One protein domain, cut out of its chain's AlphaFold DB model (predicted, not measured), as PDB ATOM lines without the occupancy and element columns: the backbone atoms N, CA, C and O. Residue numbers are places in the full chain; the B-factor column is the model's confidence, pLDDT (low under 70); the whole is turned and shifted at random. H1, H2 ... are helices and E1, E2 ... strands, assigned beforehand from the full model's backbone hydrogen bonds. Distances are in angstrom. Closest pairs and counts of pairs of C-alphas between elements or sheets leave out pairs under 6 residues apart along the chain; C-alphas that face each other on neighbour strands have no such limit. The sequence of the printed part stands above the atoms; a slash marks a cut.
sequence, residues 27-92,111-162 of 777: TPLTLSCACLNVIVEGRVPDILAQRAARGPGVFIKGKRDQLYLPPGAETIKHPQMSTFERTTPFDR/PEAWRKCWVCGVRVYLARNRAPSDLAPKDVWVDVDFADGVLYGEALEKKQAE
ATOM      1  N   THR A  27     -12.641 -42.260 111.606       85.44
ATOM      2  CA  THR A  27     -11.443 -41.617 111.053       85.44
ATOM      3  C   THR A  27     -11.626 -41.215 109.585       85.44
ATOM      4  O   THR A  27     -12.231 -41.976 108.826       85.44
ATOM      5  N   PRO A  28     -11.099 -40.058 109.143       88.19
ATOM      6  CA  PRO A  28     -11.075 -39.699 107.728       88.19
ATOM      7  C   PRO A  28     -10.094 -40.591 106.953       88.19
ATOM      8  O   PRO A  28      -8.990 -40.860 107.427       88.19
ATOM      9  N   LEU A  29     -10.480 -41.017 105.750       90.50
ATOM     10  CA  LEU A  29      -9.629 -41.763 104.825       90.50
ATOM     11  C   LEU A  29      -9.832 -41.246 103.398       90.50
ATOM     12  O   LEU A  29     -10.948 -41.237 102.877       90.50
ATOM     13  N   THR A  30      -8.736 -40.840 102.764       92.12
ATOM     14  CA  THR A  30      -8.713 -40.385 101.375       92.12
ATOM     15  C   THR A  30      -8.458 -41.559 100.433       92.12
ATOM     16  O   THR A  30      -7.485 -42.303 100.582       92.12
ATOM     17  N   LEU A  31      -9.349 -41.729  99.458       92.62
ATOM     18  CA  LEU A  31      -9.258 -42.731  98.398       92.62
ATOM     19  C   LEU A  31      -9.108 -42.042  97.042       92.62
ATOM     20  O   LEU A  31      -9.641 -40.952  96.834       92.62
ATOM     21  N   SER A  32      -8.480 -42.698  96.072       93.06
ATOM     22  CA  SER A  32      -8.586 -42.292  94.668       93.06
ATOM     23  C   SER A  32      -8.592 -43.476  93.712       93.06
ATOM     24  O   SER A  32      -8.149 -44.576  94.039       93.06
ATOM     25  N   CYS A  33      -9.023 -43.239  92.475       92.62
ATOM     26  CA  CYS A  33      -8.665 -44.136  91.381       92.62
ATOM     27  C   CYS A  33      -7.167 -44.015  91.035       92.62
ATOM     28  O   CYS A  33      -6.529 -43.007  91.357       92.62
ATOM     29  N   ALA A  34      -6.625 -45.013  90.327       89.56
ATOM     30  CA  ALA A  34      -5.211 -45.074  89.945       89.56
ATOM     31  C   ALA A  34      -4.693 -43.814  89.221       89.56
ATOM     32  O   ALA A  34      -3.548 -43.424  89.418       89.56
ATOM     33  N   CYS A  35      -5.544 -43.145  88.428       89.25
ATOM     34  CA  CYS A  35      -5.155 -41.956  87.657       89.25
ATOM     35  C   CYS A  35      -5.382 -40.595  88.343       89.25
ATOM     36  O   CYS A  35      -5.201 -39.545  87.719       89.25
ATOM     37  N   LEU A  36      -5.822 -40.593  89.608       90.12
ATOM     38  CA  LEU A  36      -6.199 -39.392  90.369       90.12
ATOM     39  C   LEU A  36      -7.295 -38.526  89.702       90.12
ATOM     40  O   LEU A  36      -7.342 -37.315  89.941       90.12
ATOM     41  N   ASN A  37      -8.158 -39.109  88.855       91.06
ATOM     42  CA  ASN A  37      -9.314 -38.404  88.273       91.06
ATOM     43  C   ASN A  37     -10.465 -38.249  89.275       91.06
ATOM     44  O   ASN A  37     -11.122 -37.215  89.287       91.06
ATOM     45  N   VAL A  38     -10.714 -39.293  90.069       91.25
ATOM     46  CA  VAL A  38     -11.731 -39.350  91.123       91.25
ATOM     47  C   VAL A  38     -10.990 -39.486  92.445       91.25
ATOM     48  O   VAL A  38     -10.234 -40.445  92.619       91.25
ATOM     49  N   ILE A  39     -11.195 -38.528  93.343       92.88
ATOM     50  CA  ILE A  39     -10.669 -38.500  94.710       92.88
ATOM     51  C   ILE A  39     -11.872 -38.429  95.654       92.88
ATOM     52  O   ILE A  39     -12.821 -37.690  95.394       92.88
ATOM     53  N   VAL A  40     -11.850 -39.225  96.717       92.75
ATOM     54  CA  VAL A  40     -12.954 -39.393  97.664       92.75
ATOM     55  C   VAL A  40     -12.433 -39.227  99.087       92.75
ATOM     56  O   VAL A  40     -11.638 -40.034  99.561       92.75
ATOM     57  N   GLU A  41     -12.912 -38.201  99.784       91.69
ATOM     58  CA  GLU A  41     -12.607 -37.924 101.190       91.69
ATOM     59  C   GLU A  41     -13.697 -38.514 102.097       91.69
ATOM     60  O   GLU A  41     -14.616 -37.825 102.546       91.69
ATOM     61  N   GLY A  42     -13.642 -39.827 102.319       90.00
ATOM     62  CA  GLY A  42     -14.630 -40.528 103.136       90.00
ATOM     63  C   GLY A  42     -14.235 -40.647 104.609       90.00
ATOM     64  O   GLY A  42     -13.155 -40.234 105.036       90.00
ATOM     65  N   ARG A  43     -15.120 -41.251 105.405       90.06
ATOM     66  CA  ARG A  43     -14.847 -41.658 106.790       90.06
ATOM     67  C   ARG A  43     -15.048 -43.154 106.973       90.06
ATOM     68  O   ARG A  43     -15.972 -43.738 106.416       90.06
ATOM     69  N   VAL A  44     -14.182 -43.762 107.772       88.81
ATOM     70  CA  VAL A  44     -14.057 -45.212 107.938       88.81
ATOM     71  C   VAL A  44     -14.023 -45.554 109.435       88.81
ATOM     72  O   VAL A  44     -13.387 -44.818 110.195       88.81
ATOM     73  N   PRO A  45     -14.675 -46.647 109.885       86.69
ATOM     74  CA  PRO A  45     -14.537 -47.150 111.253       86.69
ATOM     75  C   PRO A  45     -13.076 -47.453 111.620       86.69
ATOM     76  O   PRO A  45     -12.340 -48.017 110.809       86.69
ATOM     77  N   ASP A  46     -12.670 -47.173 112.861       83.88
ATOM     78  CA  ASP A  46     -11.274 -47.290 113.324       83.88
ATOM     79  C   ASP A  46     -10.611 -48.644 113.001       83.88
ATOM     80  O   ASP A  46      -9.430 -48.703 112.662       83.88
ATOM     81  N   ILE A  47     -11.374 -49.742 113.054       85.00
ATOM     82  CA  ILE A  47     -10.906 -51.101 112.724       85.00
ATOM     83  C   ILE A  47     -10.434 -51.185 111.262       85.00
ATOM     84  O   ILE A  47      -9.399 -51.784 110.963       85.00
ATOM     85  N   LEU A  48     -11.189 -50.585 110.341       83.62
ATOM     86  CA  LEU A  48     -10.876 -50.569 108.916       83.62
ATOM     87  C   LEU A  48      -9.754 -49.571 108.599       83.62
ATOM     88  O   LEU A  48      -8.897 -49.883 107.777       83.62
ATOM     89  N   ALA A  49      -9.665 -48.446 109.312       84.56
ATOM     90  CA  ALA A  49      -8.527 -47.532 109.193       84.56
ATOM     91  C   ALA A  49      -7.212 -48.160 109.695       84.56
ATOM     92  O   ALA A  49      -6.178 -48.044 109.037       84.56
ATOM     93  N   GLN A  50      -7.250 -48.931 110.788       84.50
ATOM     94  CA  GLN A  50      -6.107 -49.736 111.239       84.50
ATOM     95  C   GLN A  50      -5.719 -50.835 110.234       84.50
ATOM     96  O   GLN A  50      -4.541 -51.186 110.150       84.50
ATOM     97  N   ARG A  51      -6.672 -51.385 109.464       84.88
ATOM     98  CA  ARG A  51      -6.373 -52.302 108.346       84.88
ATOM     99  C   ARG A  51      -5.761 -51.556 107.157       84.88
ATOM    100  O   ARG A  51      -4.756 -52.023 106.636       84.88
ATOM    101  N   ALA A  52      -6.284 -50.384 106.795       83.75
ATOM    102  CA  ALA A  52      -5.736 -49.531 105.736       83.75
ATOM    103  C   ALA A  52      -4.286 -49.102 106.027       83.75
ATOM    104  O   ALA A  52      -3.432 -49.190 105.148       83.75
ATOM    105  N   ALA A  53      -3.975 -48.754 107.280       84.62
ATOM    106  CA  ALA A  53      -2.621 -48.419 107.730       84.62
ATOM    107  C   ALA A  53      -1.618 -49.592 107.654       84.62
ATOM    108  O   ALA A  53      -0.412 -49.365 107.647       84.62
ATOM    109  N   ARG A  54      -2.088 -50.847 107.574       84.88
ATOM    110  CA  ARG A  54      -1.237 -52.033 107.339       84.88
ATOM    111  C   ARG A  54      -0.997 -52.317 105.848       84.88
ATOM    112  O   ARG A  54      -0.255 -53.242 105.523       84.88
ATOM    113  N   GLY A  55      -1.594 -51.529 104.954       80.44
ATOM    114  CA  GLY A  55      -1.384 -51.595 103.510       80.44
ATOM    115  C   GLY A  55      -2.270 -52.603 102.758       80.44
ATOM    116  O   GLY A  55      -3.052 -53.351 103.352       80.44
ATOM    117  N   PRO A  56      -2.147 -52.644 101.417       78.69
ATOM    118  CA  PRO A  56      -3.130 -53.282 100.539       78.69
ATOM    119  C   PRO A  56      -3.219 -54.805 100.626       78.69
ATOM    120  O   PRO A  56      -4.270 -55.363 100.325       78.69
ATOM    121  N   GLY A  57      -2.181 -55.490 101.115       76.12
ATOM    122  CA  GLY A  57      -2.202 -56.948 101.299       76.12
ATOM    123  C   GLY A  57      -3.180 -57.456 102.372       76.12
ATOM    124  O   GLY A  57      -3.338 -58.663 102.520       76.12
ATOM    125  N   VAL A  58      -3.825 -56.563 103.133       83.62
ATOM    126  CA  VAL A  58      -4.779 -56.906 104.209       83.62
ATOM    127  C   VAL A  58      -6.233 -56.990 103.712       83.62
ATOM    128  O   VAL A  58      -7.118 -57.447 104.446       83.62
ATOM    129  N   PHE A  59      -6.505 -56.573 102.473       84.38
ATOM    130  CA  PHE A  59      -7.841 -56.597 101.875       84.38
ATOM    131  C   PHE A  59      -7.996 -57.784 100.922       84.38
ATOM    132  O   PHE A  59      -7.100 -58.111 100.149       84.38
ATOM    133  N   ILE A  60      -9.146 -58.454 101.008       82.25
ATOM    134  CA  ILE A  60      -9.464 -59.638 100.205       82.25
ATOM    135  C   ILE A  60     -10.307 -59.174  99.021       82.25
ATOM    136  O   ILE A  60     -11.358 -58.572  99.225       82.25
ATOM    137  N   LYS A  61      -9.867 -59.475  97.794       79.88
ATOM    138  CA  LYS A  61     -10.591 -59.088  96.576       79.88
ATOM    139  C   LYS A  61     -12.014 -59.646  96.569       79.88
ATOM    140  O   LYS A  61     -12.213 -60.837  96.793       79.88
ATOM    141  N   GLY A  62     -12.992 -58.787  96.290       76.06
ATOM    142  CA  GLY A  62     -14.415 -59.107  96.344       76.06
ATOM    143  C   GLY A  62     -15.057 -58.935  97.724       76.06
ATOM    144  O   GLY A  62     -16.283 -59.011  97.809       76.06
ATOM    145  N   LYS A  63     -14.290 -58.666  98.793       84.88
ATOM    146  CA  LYS A  63     -14.870 -58.243 100.072       84.88
ATOM    147  C   LYS A  63     -15.176 -56.746 100.021       84.88
ATOM    148  O   LYS A  63     -14.283 -55.924  99.850       84.88
ATOM    149  N   ARG A  64     -16.452 -56.421 100.217       87.00
ATOM    150  CA  ARG A  64     -16.953 -55.056 100.381       87.00
ATOM    151  C   ARG A  64     -16.737 -54.603 101.827       87.00
ATOM    152  O   ARG A  64     -17.194 -55.280 102.744       87.00
ATOM    153  N   ASP A  65     -16.057 -53.478 102.015       88.38
ATOM    154  CA  ASP A  65     -15.897 -52.796 103.304       88.38
ATOM    155  C   ASP A  65     -16.600 -51.413 103.220       88.38
ATOM    156  O   ASP A  65     -16.594 -50.775 102.165       88.38
ATOM    157  N   GLN A  66     -17.245 -50.950 104.299       89.25
ATOM    158  CA  GLN A  66     -18.097 -49.744 104.277       89.25
ATOM    159  C   GLN A  66     -17.323 -48.428 104.489       89.25
ATOM    160  O   GLN A  66     -16.464 -48.320 105.368       89.25
ATOM    161  N   LEU A  67     -17.698 -47.399 103.721       89.94
ATOM    162  CA  LEU A  67     -17.175 -46.030 103.751       89.94
ATOM    163  C   LEU A  67     -18.336 -45.028 103.864       89.94
ATOM    164  O   LEU A  67     -19.272 -45.076 103.073       89.94
ATOM    165  N   TYR A  68     -18.266 -44.075 104.789       89.69
ATOM    166  CA  TYR A  68     -19.217 -42.962 104.860       89.69
ATOM    167  C   TYR A  68     -18.770 -41.800 103.963       89.69
ATOM    168  O   TYR A  68     -17.632 -41.339 104.075       89.69
ATOM    169  N   LEU A  69     -19.666 -41.291 103.111       89.94
ATOM    170  CA  LEU A  69     -19.427 -40.130 102.245       89.94
ATOM    171  C   LEU A  69     -20.050 -38.845 102.825       89.94
ATOM    172  O   LEU A  69     -21.267 -38.667 102.708       89.94
ATOM    173  N   PRO A  70     -19.254 -37.916 103.395       86.81
ATOM    174  CA  PRO A  70     -19.735 -36.575 103.739       86.81
ATOM    175  C   PRO A  70     -20.100 -35.744 102.485       86.81
ATOM    176  O   PRO A  70     -19.738 -36.095 101.355       86.81
ATOM    177  N   PRO A  71     -20.828 -34.622 102.630       84.12
ATOM    178  CA  PRO A  71     -21.338 -33.877 101.490       84.12
ATOM    179  C   PRO A  71     -20.196 -33.095 100.831       84.12
ATOM    180  O   PRO A  71     -19.585 -32.227 101.448       84.12
ATOM    181  N   GLY A  72     -19.919 -33.396  99.560       83.62
ATOM    182  CA  GLY A  72     -18.772 -32.831  98.836       83.62
ATOM    183  C   GLY A  72     -17.478 -33.646  98.949       83.62
ATOM    184  O   GLY A  72     -16.454 -33.193  98.458       83.62
ATOM    185  N   ALA A  73     -17.526 -34.853  99.530       86.56
ATOM    186  CA  ALA A  73     -16.382 -35.765  99.627       86.56
ATOM    187  C   ALA A  73     -15.755 -36.157  98.278       86.56
ATOM    188  O   ALA A  73     -14.568 -36.466  98.226       86.56
ATOM    189  N   GLU A  74     -16.538 -36.210  97.196       89.56
ATOM    190  CA  GLU A  74     -16.038 -36.604  95.876       89.56
ATOM    191  C   GLU A  74     -15.571 -35.384  95.072       89.56
ATOM    192  O   GLU A  74     -16.377 -34.561  94.634       89.56
ATOM    193  N   THR A  75     -14.264 -35.318  94.814       90.25
ATOM    194  CA  THR A  75     -13.640 -34.371  93.886       90.25
ATOM    195  C   THR A  75     -13.283 -35.090  92.589       90.25
ATOM    196  O   THR A  75     -12.552 -36.083  92.596       90.25
ATOM    197  N   ILE A  76     -13.779 -34.581  91.458       89.94
ATOM    198  CA  ILE A  76     -13.565 -35.172  90.132       89.94
ATOM    199  C   ILE A  76     -12.934 -34.131  89.212       89.94
ATOM    200  O   ILE A  76     -13.490 -33.046  89.051       89.94
ATOM    201  N   LYS A  77     -11.814 -34.466  88.564       88.12
ATOM    202  CA  LYS A  77     -11.158 -33.575  87.587       88.12
ATOM    203  C   LYS A  77     -11.909 -33.543  86.254       88.12
ATOM    204  O   LYS A  77     -12.204 -32.475  85.729       88.12
ATOM    205  N   HIS A  78     -12.263 -34.717  85.731       88.19
ATOM    206  CA  HIS A  78     -13.004 -34.879  84.479       88.19
ATOM    207  C   HIS A  78     -14.301 -35.668  84.717       88.19
ATOM    208  O   HIS A  78     -14.289 -36.901  84.610       88.19
ATOM    209  N   PRO A  79     -15.423 -34.993  85.043       87.12
ATOM    210  CA  PRO A  79     -16.697 -35.650  85.340       87.12
ATOM    211  C   PRO A  79     -17.246 -36.453  84.155       87.12
ATOM    212  O   PRO A  79     -17.830 -37.512  84.354       87.12
ATOM    213  N   GLN A  80     -16.983 -36.023  82.918       87.25
ATOM    214  CA  GLN A  80     -17.345 -36.753  81.701       87.25
ATOM    215  C   GLN A  80     -16.630 -38.112  81.553       87.25
ATOM    216  O   GLN A  80     -17.088 -38.958  80.795       87.25
ATOM    217  N   MET A  81     -15.535 -38.339  82.293       87.19
ATOM    218  CA  MET A  81     -14.790 -39.606  82.331       87.19
ATOM    219  C   MET A  81     -15.078 -40.430  83.602       87.19
ATOM    220  O   MET A  81     -14.320 -41.343  83.951       87.19
ATOM    221  N   SER A  82     -16.168 -40.123  84.312       88.31
ATOM    222  CA  SER A  82     -16.644 -40.871  85.479       88.31
ATOM    223  C   SER A  82     -18.160 -41.052  85.424       88.31
ATOM    224  O   SER A  82     -18.892 -40.067  85.407       88.31
ATOM    225  N   THR A  83     -18.644 -42.292  85.438       91.38
ATOM    226  CA  THR A  83     -20.089 -42.577  85.473       91.38
ATOM    227  C   THR A  83     -20.400 -43.684  86.473       91.38
ATOM    228  O   THR A  83     -19.503 -44.379  86.960       91.38
ATOM    229  N   PHE A  84     -21.681 -43.840  86.805       89.50
ATOM    230  CA  PHE A  84     -22.154 -44.988  87.572       89.50
ATOM    231  C   PHE A  84     -22.428 -46.185  86.641       89.50
ATOM    232  O   PHE A  84     -23.445 -46.241  85.948       89.50
ATOM    233  N   GLU A  85     -21.516 -47.155  86.627       88.44
ATOM    234  CA  GLU A  85     -21.688 -48.448  85.961       88.44
ATOM    235  C   GLU A  85     -22.644 -49.313  86.792       88.44
ATOM    236  O   GLU A  85     -22.276 -49.840  87.843       88.44
ATOM    237  N   ARG A  86     -23.892 -49.451  86.335       83.06
ATOM    238  CA  ARG A  86     -24.853 -50.386  86.934       83.06
ATOM    239  C   ARG A  86     -24.333 -51.811  86.775       83.06
ATOM    240  O   ARG A  86     -24.044 -52.220  85.651       83.06
ATOM    241  N   THR A  87     -24.285 -52.584  87.860       68.12
ATOM    242  CA  THR A  87     -24.087 -54.033  87.743       68.12
ATOM    243  C   THR A  87     -25.331 -54.621  87.095       68.12
ATOM    244  O   THR A  87     -26.369 -54.770  87.745       68.12
ATOM    245  N   THR A  88     -25.267 -54.920  85.800       55.47
ATOM    246  CA  THR A  88     -26.350 -55.656  85.151       55.47
ATOM    247  C   THR A  88     -26.386 -57.076  85.729       55.47
ATOM    248  O   THR A  88     -25.339 -57.633  86.071       55.47
ATOM    249  N   PRO A  89     -27.564 -57.715  85.837       51.53
ATOM    250  CA  PRO A  89     -27.666 -59.075  86.371       51.53
ATOM    251  C   PRO A  89     -26.913 -60.127  85.531       51.53
ATOM    252  O   PRO A  89     -26.771 -61.263  85.971       51.53
ATOM    253  N   PHE A  90     -26.402 -59.760  84.351       45.31
ATOM    254  CA  PHE A  90     -25.570 -60.615  83.507       45.31
ATOM    255  C   PHE A  90     -24.203 -60.924  84.150       45.31
ATOM    256  O   PHE A  90     -23.820 -62.089  84.212       45.31
ATOM    257  N   ASP A  91     -23.535 -59.924  84.746       49.88
ATOM    258  CA  ASP A  91     -22.279 -60.114  85.505       49.88
ATOM    259  C   ASP A  91     -22.478 -61.018  86.737       49.88
ATOM    260  O   ASP A  91     -21.555 -61.703  87.180       49.88
ATOM    261  N   ARG A  92     -23.696 -61.033  87.298       47.75
ATOM    262  CA  ARG A  92     -24.049 -61.857  88.462       47.75
ATOM    263  C   ARG A  92     -24.363 -63.305  88.072       47.75
ATOM    264  O   ARG A  92     -23.885 -64.221  88.733       47.75
ATOM    265  N   PRO A 111     -31.014 -51.062  92.407       73.81
ATOM    266  CA  PRO A 111     -29.904 -51.404  91.527       73.81
ATOM    267  C   PRO A 111     -28.595 -50.795  92.038       73.81
ATOM    268  O   PRO A 111     -28.461 -49.573  92.185       73.81
ATOM    269  N   GLU A 112     -27.639 -51.677  92.311       85.31
ATOM    270  CA  GLU A 112     -26.270 -51.342  92.678       85.31
ATOM    271  C   GLU A 112     -25.539 -50.748  91.462       85.31
ATOM    272  O   GLU A 112     -25.588 -51.290  90.351       85.31
ATOM    273  N   ALA A 113     -24.860 -49.616  91.654       89.69
ATOM    274  CA  ALA A 113     -24.046 -48.994  90.617       89.69
ATOM    275  C   ALA A 113     -22.669 -48.564  91.144       89.69
ATOM    276  O   ALA A 113     -22.552 -47.845  92.139       89.69
ATOM    277  N   TRP A 114     -21.616 -48.988  90.448       91.38
ATOM    278  CA  TRP A 114     -20.230 -48.658  90.763       91.38
ATOM    279  C   TRP A 114     -19.837 -47.315  90.169       91.38
ATOM    280  O   TRP A 114     -19.994 -47.087  88.971       91.38
ATOM    281  N   ARG A 115     -19.224 -46.454  90.975       92.12
ATOM    282  CA  ARG A 115     -18.530 -45.266  90.494       92.12
ATOM    283  C   ARG A 115     -17.268 -45.692  89.744       92.12
ATOM    284  O   ARG A 115     -16.268 -46.042  90.368       92.12
ATOM    285  N   LYS A 116     -17.311 -45.686  88.412       92.56
ATOM    286  CA  LYS A 116     -16.209 -46.139  87.554       92.56
ATOM    287  C   LYS A 116     -15.480 -44.960  86.931       92.56
ATOM    288  O   LYS A 116     -16.105 -44.052  86.385       92.56
ATOM    289  N   CYS A 117     -14.151 -44.993  86.973       92.12
ATOM    290  CA  CYS A 117     -13.319 -44.059  86.231       92.12
ATOM    291  C   CYS A 117     -12.923 -44.665  84.878       92.12
ATOM    292  O   CYS A 117     -12.139 -45.609  84.825       92.12
ATOM    293  N   TRP A 118     -13.406 -44.090  83.776       91.00
ATOM    294  CA  TRP A 118     -13.153 -44.603  82.423       91.00
ATOM    295  C   TRP A 118     -11.708 -44.431  81.947       91.00
ATOM    296  O   TRP A 118     -11.272 -45.160  81.065       91.00
ATOM    297  N   VAL A 119     -10.942 -43.528  82.567       88.25
ATOM    298  CA  VAL A 119      -9.520 -43.305  82.247       88.25
ATOM    299  C   VAL A 119      -8.639 -44.500  82.640       88.25
ATOM    300  O   VAL A 119      -7.696 -44.824  81.931       88.25
ATOM    301  N   CYS A 120      -8.925 -45.143  83.777       87.69
ATOM    302  CA  CYS A 120      -8.102 -46.231  84.331       87.69
ATOM    303  C   CYS A 120      -8.878 -47.533  84.590       87.69
ATOM    304  O   CYS A 120      -8.315 -48.487  85.114       87.69
ATOM    305  N   GLY A 121     -10.176 -47.576  84.277       88.25
ATOM    306  CA  GLY A 121     -11.060 -48.728  84.488       88.25
ATOM    307  C   GLY A 121     -11.492 -48.983  85.940       88.25
ATOM    308  O   GLY A 121     -12.469 -49.702  86.146       88.25
ATOM    309  N   VAL A 122     -10.813 -48.383  86.927       90.69
ATOM    310  CA  VAL A 122     -11.013 -48.616  88.370       90.69
ATOM    311  C   VAL A 122     -12.438 -48.280  88.830       90.69
ATOM    312  O   VAL A 122     -12.971 -47.204  88.529       90.69
ATOM    313  N   ARG A 123     -13.022 -49.194  89.614       91.69
ATOM    314  CA  ARG A 123     -14.283 -49.025  90.350       91.69
ATOM    315  C   ARG A 123     -13.960 -48.501  91.755       91.69
ATOM    316  O   ARG A 123     -13.277 -49.168  92.516       91.69
ATOM    317  N   VAL A 124     -14.406 -47.287  92.081       91.00
ATOM    318  CA  VAL A 124     -13.978 -46.563  93.296       91.00
ATOM    319  C   VAL A 124     -14.857 -46.885  94.504       91.00
ATOM    320  O   VAL A 124     -14.342 -47.168  95.580       91.00
ATOM    321  N   TYR A 125     -16.179 -46.838  94.336       92.06
ATOM    322  CA  TYR A 125     -17.157 -47.176  95.375       92.06
ATOM    323  C   TYR A 125     -18.489 -47.594  94.740       92.06
ATOM    324  O   TYR A 125     -18.744 -47.308  93.569       92.06
ATOM    325  N   LEU A 126     -19.346 -48.254  95.510       91.12
ATOM    326  CA  LEU A 126     -20.660 -48.738  95.108       91.12
ATOM    327  C   LEU A 126     -21.765 -47.926  95.791       91.12
ATOM    328  O   LEU A 126     -21.835 -47.865  97.017       91.12
ATOM    329  N   ALA A 127     -22.662 -47.344  94.998       89.69
ATOM    330  CA  ALA A 127     -23.840 -46.635  95.484       89.69
ATOM    331  C   ALA A 127     -25.130 -47.343  95.048       89.69
ATOM    332  O   ALA A 127     -25.242 -47.842  93.927       89.69
ATOM    333  N   ARG A 128     -26.132 -47.354  95.930       87.31
ATOM    334  CA  ARG A 128     -27.474 -47.883  95.639       87.31
ATOM    335  C   ARG A 128     -28.334 -46.806  94.966       87.31
ATOM    336  O   ARG A 128     -28.195 -45.624  95.286       87.31
ATOM    337  N   ASN A 129     -29.244 -47.213  94.076       81.25
ATOM    338  CA  ASN A 129     -30.219 -46.332  93.408       81.25
ATOM    339  C   ASN A 129     -29.599 -45.155  92.626       81.25
ATOM    340  O   ASN A 129     -30.075 -44.026  92.734       81.25
ATOM    341  N   ARG A 130     -28.550 -45.400  91.826       82.88
ATOM    342  CA  ARG A 130     -27.952 -44.365  90.960       82.88
ATOM    343  C   ARG A 130     -28.141 -44.638  89.466       82.88
ATOM    344  O   ARG A 130     -28.047 -45.768  88.974       82.88
ATOM    345  N   ALA A 131     -28.447 -43.580  88.726       81.88
ATOM    346  CA  ALA A 131     -28.365 -43.519  87.274       81.88
ATOM    347  C   ALA A 131     -26.919 -43.205  86.837       81.88
ATOM    348  O   ALA A 131     -26.171 -42.582  87.595       81.88
ATOM    349  N   PRO A 132     -26.498 -43.606  85.620       82.19
ATOM    350  CA  PRO A 132     -25.119 -43.427  85.150       82.19
ATOM    351  C   PRO A 132     -24.620 -41.976  85.197       82.19
ATOM    352  O   PRO A 132     -23.435 -41.752  85.436       82.19
ATOM    353  N   SER A 133     -25.522 -41.010  85.007       80.69
ATOM    354  CA  SER A 133     -25.267 -39.566  84.998       80.69
ATOM    355  C   SER A 133     -25.415 -38.872  86.359       80.69
ATOM    356  O   SER A 133     -25.323 -37.647  86.416       80.69
ATOM    357  N   ASP A 134     -25.694 -39.603  87.442       83.75
ATOM    358  CA  ASP A 134     -25.955 -38.978  88.739       83.75
ATOM    359  C   ASP A 134     -24.701 -38.359  89.371       83.75
ATOM    360  O   ASP A 134     -23.562 -38.800  89.183       83.75
ATOM    361  N   LEU A 135     -24.948 -37.339  90.196       83.75
ATOM    362  CA  LEU A 135     -23.962 -36.775  91.111       83.75
ATOM    363  C   LEU A 135     -23.686 -37.729  92.284       83.75
ATOM    364  O   LEU A 135     -24.503 -38.601  92.604       83.75
ATOM    365  N   ALA A 136     -22.552 -37.504  92.953       84.06
ATOM    366  CA  ALA A 136     -22.144 -38.224  94.155       84.06
ATOM    367  C   ALA A 136     -23.271 -38.282  95.214       84.06
ATOM    368  O   ALA A 136     -23.981 -37.285  95.418       84.06
ATOM    369  N   PRO A 137     -23.457 -39.421  95.907       83.88
ATOM    370  CA  PRO A 137     -24.347 -39.488  97.055       83.88
ATOM    371  C   PRO A 137     -23.805 -38.607  98.193       83.88
ATOM    372  O   PRO A 137     -22.598 -38.454  98.359       83.88
ATOM    373  N   LYS A 138     -24.715 -38.006  98.964       85.12
ATOM    374  CA  LYS A 138     -24.407 -37.113 100.088       85.12
ATOM    375  C   LYS A 138     -24.909 -37.755 101.372       85.12
ATOM    376  O   LYS A 138     -26.076 -38.134 101.403       85.12
ATOM    377  N   ASP A 139     -24.052 -37.844 102.384       85.62
ATOM    378  CA  ASP A 139     -24.383 -38.376 103.711       85.62
ATOM    379  C   ASP A 139     -24.881 -39.833 103.679       85.62
ATOM    380  O   ASP A 139     -25.850 -40.202 104.342       85.62
ATOM    381  N   VAL A 140     -24.219 -40.675 102.874       88.44
ATOM    382  CA  VAL A 140     -24.575 -42.092 102.689       88.44
ATOM    383  C   VAL A 140     -23.365 -42.994 102.931       88.44
ATOM    384  O   VAL A 140     -22.242 -42.660 102.550       88.44
ATOM    385  N   TRP A 141     -23.612 -44.164 103.515       87.25
ATOM    386  CA  TRP A 141     -22.672 -45.284 103.522       87.25
ATOM    387  C   TRP A 141     -22.634 -45.964 102.147       87.25
ATOM    388  O   TRP A 141     -23.668 -46.352 101.602       87.25
ATOM    389  N   VAL A 142     -21.436 -46.105 101.587       90.44
ATOM    390  CA  VAL A 142     -21.156 -46.800 100.326       90.44
ATOM    391  C   VAL A 142     -20.197 -47.957 100.562       90.44
ATOM    392  O   VAL A 142     -19.361 -47.910 101.465       90.44
ATOM    393  N   ASP A 143     -20.298 -48.987  99.730       90.81
ATOM    394  CA  ASP A 143     -19.404 -50.141  99.797       90.81
ATOM    395  C   ASP A 143     -18.168 -49.905  98.910       90.81
ATOM    396  O   ASP A 143     -18.283 -49.404  97.790       90.81
ATOM    397  N   VAL A 144     -16.977 -50.278  99.379       90.12
ATOM    398  CA  VAL A 144     -15.700 -50.135  98.658       90.12
ATOM    399  C   VAL A 144     -14.992 -51.488  98.587       90.12
ATOM    400  O   VAL A 144     -14.945 -52.216  99.579       90.12
ATOM    401  N   ASP A 145     -14.410 -51.821  97.429       89.56
ATOM    402  CA  ASP A 145     -13.443 -52.922  97.299       89.56
ATOM    403  C   ASP A 145     -12.026 -52.333  97.213       89.56
ATOM    404  O   ASP A 145     -11.559 -51.893  96.161       89.56
ATOM    405  N   PHE A 146     -11.335 -52.319  98.353       85.38
ATOM    406  CA  PHE A 146      -9.973 -51.794  98.486       85.38
ATOM    407  C   PHE A 146      -8.916 -52.580  97.689       85.38
ATOM    408  O   PHE A 146      -7.776 -52.122  97.591       85.38
ATOM    409  N   ALA A 147      -9.253 -53.750  97.136       82.94
ATOM    410  CA  ALA A 147      -8.349 -54.548  96.313       82.94
ATOM    411  C   ALA A 147      -8.527 -54.308  94.799       82.94
ATOM    412  O   ALA A 147      -7.705 -54.788  94.015       82.94
ATOM    413  N   ASP A 148      -9.555 -53.570  94.356       82.44
ATOM    414  CA  ASP A 148      -9.856 -53.364  92.926       82.44
ATOM    415  C   ASP A 148      -9.199 -52.097  92.333       82.44
ATOM    416  O   ASP A 148      -9.801 -51.339  91.577       82.44
ATOM    417  N   GLY A 149      -7.926 -51.863  92.677       81.38
ATOM    418  CA  GLY A 149      -7.107 -50.780  92.105       81.38
ATOM    419  C   GLY A 149      -7.342 -49.383  92.697       81.38
ATOM    420  O   GLY A 149      -6.893 -48.389  92.122       81.38
ATOM    421  N   VAL A 150      -8.033 -49.294  93.837       89.62
ATOM    422  CA  VAL A 150      -8.207 -48.052  94.606       89.62
ATOM    423  C   VAL A 150      -6.926 -47.730  95.385       89.62
ATOM    424  O   VAL A 150      -6.380 -48.583  96.082       89.62
ATOM    425  N   LEU A 151      -6.447 -46.489  95.283       90.06
ATOM    426  CA  LEU A 151      -5.280 -45.979  96.008       90.06
ATOM    427  C   LEU A 151      -5.705 -45.298  97.312       90.06
ATOM    428  O   LEU A 151      -6.708 -44.588  97.342       90.06
ATOM    429  N   TYR A 152      -4.918 -45.481  98.372       90.56
ATOM    430  CA  TYR A 152      -5.115 -44.868  99.690       90.56
ATOM    431  C   TYR A 152      -3.802 -44.857 100.489       90.56
ATOM    432  O   TYR A 152      -2.860 -45.587 100.160       90.56
ATOM    433  N   GLY A 153      -3.734 -44.027 101.535       86.88
ATOM    434  CA  GLY A 153      -2.557 -43.904 102.409       86.88
ATOM    435  C   GLY A 153      -1.267 -43.608 101.634       86.88
ATOM    436  O   GLY A 153      -1.281 -42.859 100.657       86.88
ATOM    437  N   GLU A 154      -0.158 -44.255 102.005       85.50
ATOM    438  CA  GLU A 154       1.142 -44.053 101.341       85.50
ATOM    439  C   GLU A 154       1.111 -44.262  99.815       85.50
ATOM    440  O   GLU A 154       1.898 -43.652  99.095       85.50
ATOM    441  N   ALA A 155       0.253 -45.153  99.303       85.75
ATOM    442  CA  ALA A 155       0.161 -45.414  97.866       85.75
ATOM    443  C   ALA A 155      -0.472 -44.229  97.116       85.75
ATOM    444  O   ALA A 155      -0.061 -43.918  95.998       85.75
ATOM    445  N   LEU A 156      -1.424 -43.545  97.758       86.38
ATOM    446  CA  LEU A 156      -2.004 -42.299  97.266       86.38
ATOM    447  C   LEU A 156      -0.974 -41.164  97.318       86.38
ATOM    448  O   LEU A 156      -0.783 -40.483  96.317       86.38
ATOM    449  N   GLU A 157      -0.272 -40.993  98.440       86.56
ATOM    450  CA  GLU A 157       0.746 -39.945  98.612       86.56
ATOM    451  C   GLU A 157       1.887 -40.076  97.591       86.56
ATOM    452  O   GLU A 157       2.240 -39.107  96.919       86.56
ATOM    453  N   LYS A 158       2.407 -41.297  97.392       87.25
ATOM    454  CA  LYS A 158       3.429 -41.592  96.370       87.25
ATOM    455  C   LYS A 158       2.945 -41.239  94.961       87.25
ATOM    456  O   LYS A 158       3.724 -40.700  94.183       87.25
ATOM    457  N   LYS A 159       1.668 -41.487  94.647       84.19
ATOM    458  CA  LYS A 159       1.067 -41.139  93.349       84.19
ATOM    459  C   LYS A 159       0.730 -39.656  93.200       84.19
ATOM    460  O   LYS A 159       0.803 -39.146  92.090       84.19
ATOM    461  N   GLN A 160       0.416 -38.945  94.281       84.94
ATOM    462  CA  GLN A 160       0.253 -37.485  94.270       84.94
ATOM    463  C   GLN A 160       1.589 -36.742  94.116       84.94
ATOM    464  O   GLN A 160       1.605 -35.629  93.598       84.94
ATOM    465  N   ALA A 161       2.701 -37.356  94.534       85.94
ATOM    466  CA  ALA A 161       4.050 -36.835  94.323       85.94
ATOM    467  C   ALA A 161       4.589 -37.055  92.891       85.94
ATOM    468  O   ALA A 161       5.589 -36.440  92.518       85.94
ATOM    469  N   GLU A 162       3.959 -37.913  92.080       84.44
ATOM    470  CA  GLU A 162       4.305 -38.047  90.662       84.44
ATOM    471  C   GLU A 162       3.815 -36.816  89.871       84.44
ATOM    472  O   GLU A 162       2.684 -36.365  90.071       84.44
TER     473      GLU A 162
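AT A GLANCE: This is residues 27 to 92 and 111 to 162 of the 777 residues of an uncharacterized protein of Cutaneotrichosporon oleaginosum (UniProt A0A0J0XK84). Three small antiparallel sheets, E1 E2 E4, E3 E8 and E5 E6 E7, are joined into a loose, incomplete barrel-like body, E3 crossing E2 near Leu 69 and E8 running beside E7. H1 and H3 lie on the E1 side of this body, and H2 lies far out beyond E5. The 118 printed residues have three named helices and eight named strands, in the order E1 E2 H1 E3 E4 E5 H2 E6 E7 E8 H3, a mixed class of helices and strands. The whole is compact, with a radius of gyration of the C-alphas of 13.4 A, and rounded, spanning 34 by 29 by 27 A.

HOW THE PARTS SIT: E1, residues 27 to 32, and E2, residues 38 to 45, form an antiparallel hairpin, with N 29 and O 42 2.9 A apart. Residues 31 to 32 of E1 also pair, antiparallel, with residues 151 to 152. E4, residues 74 to 76, is antiparallel to E2, with N 39 and O 75 2.9 A apart. H1, residues 46 to 52, and H3, residues 153 to 160, are on this sheet but only graze it. H1 and H3 are close but not clearly touching, the closest C-alphas, of Ala 52 and Gly 153, being 7.3 A apart. E3, residues 65 to 69, comes closest to E2 at the C-alphas of Leu 69 and Gly 42, 4.9 A. E8, residues 140 to 144, is antiparallel to E3, with N 67 and O 142 2.8 A apart. The closest C-alphas of E8 and E7, residues 123 to 128, are those of Val 144 and Tyr 125, 4.7 A. E7 forms a hairpin with E6, residues 112 to 117, with N 115 and O 125 2.8 A apart. E5, residues 82 to 86, is antiparallel to E6, with N 85 and O 114 2.8 A apart. H2, residues 89 to 92, is not on either three-stranded sheet. H1 and H3 have every O i to N i+4 pair within hydrogen-bond range; H2 is too short for one.

IN THESE COORDINATES: E1 begins at C-alpha 27, (-11.443, -41.617, 111.053), and is 16.6 A long. E2 is 21.8 A long, E6 16.2 A and E7 14.3 A. H3 is 10.7 A long and ends at C-alpha 160, (0.253, -37.485, 94.270).

THE WHOLE: The C-alphas farthest apart are those of Pro 89 and Ala 161, 39.5 A. Residues 93 to 110 are not printed; C-alphas 92 and 111 are 12.4 A apart. The links H1 to E3 and E7 to E8 are long. Residues 87 to 92 have pLDDT under 70.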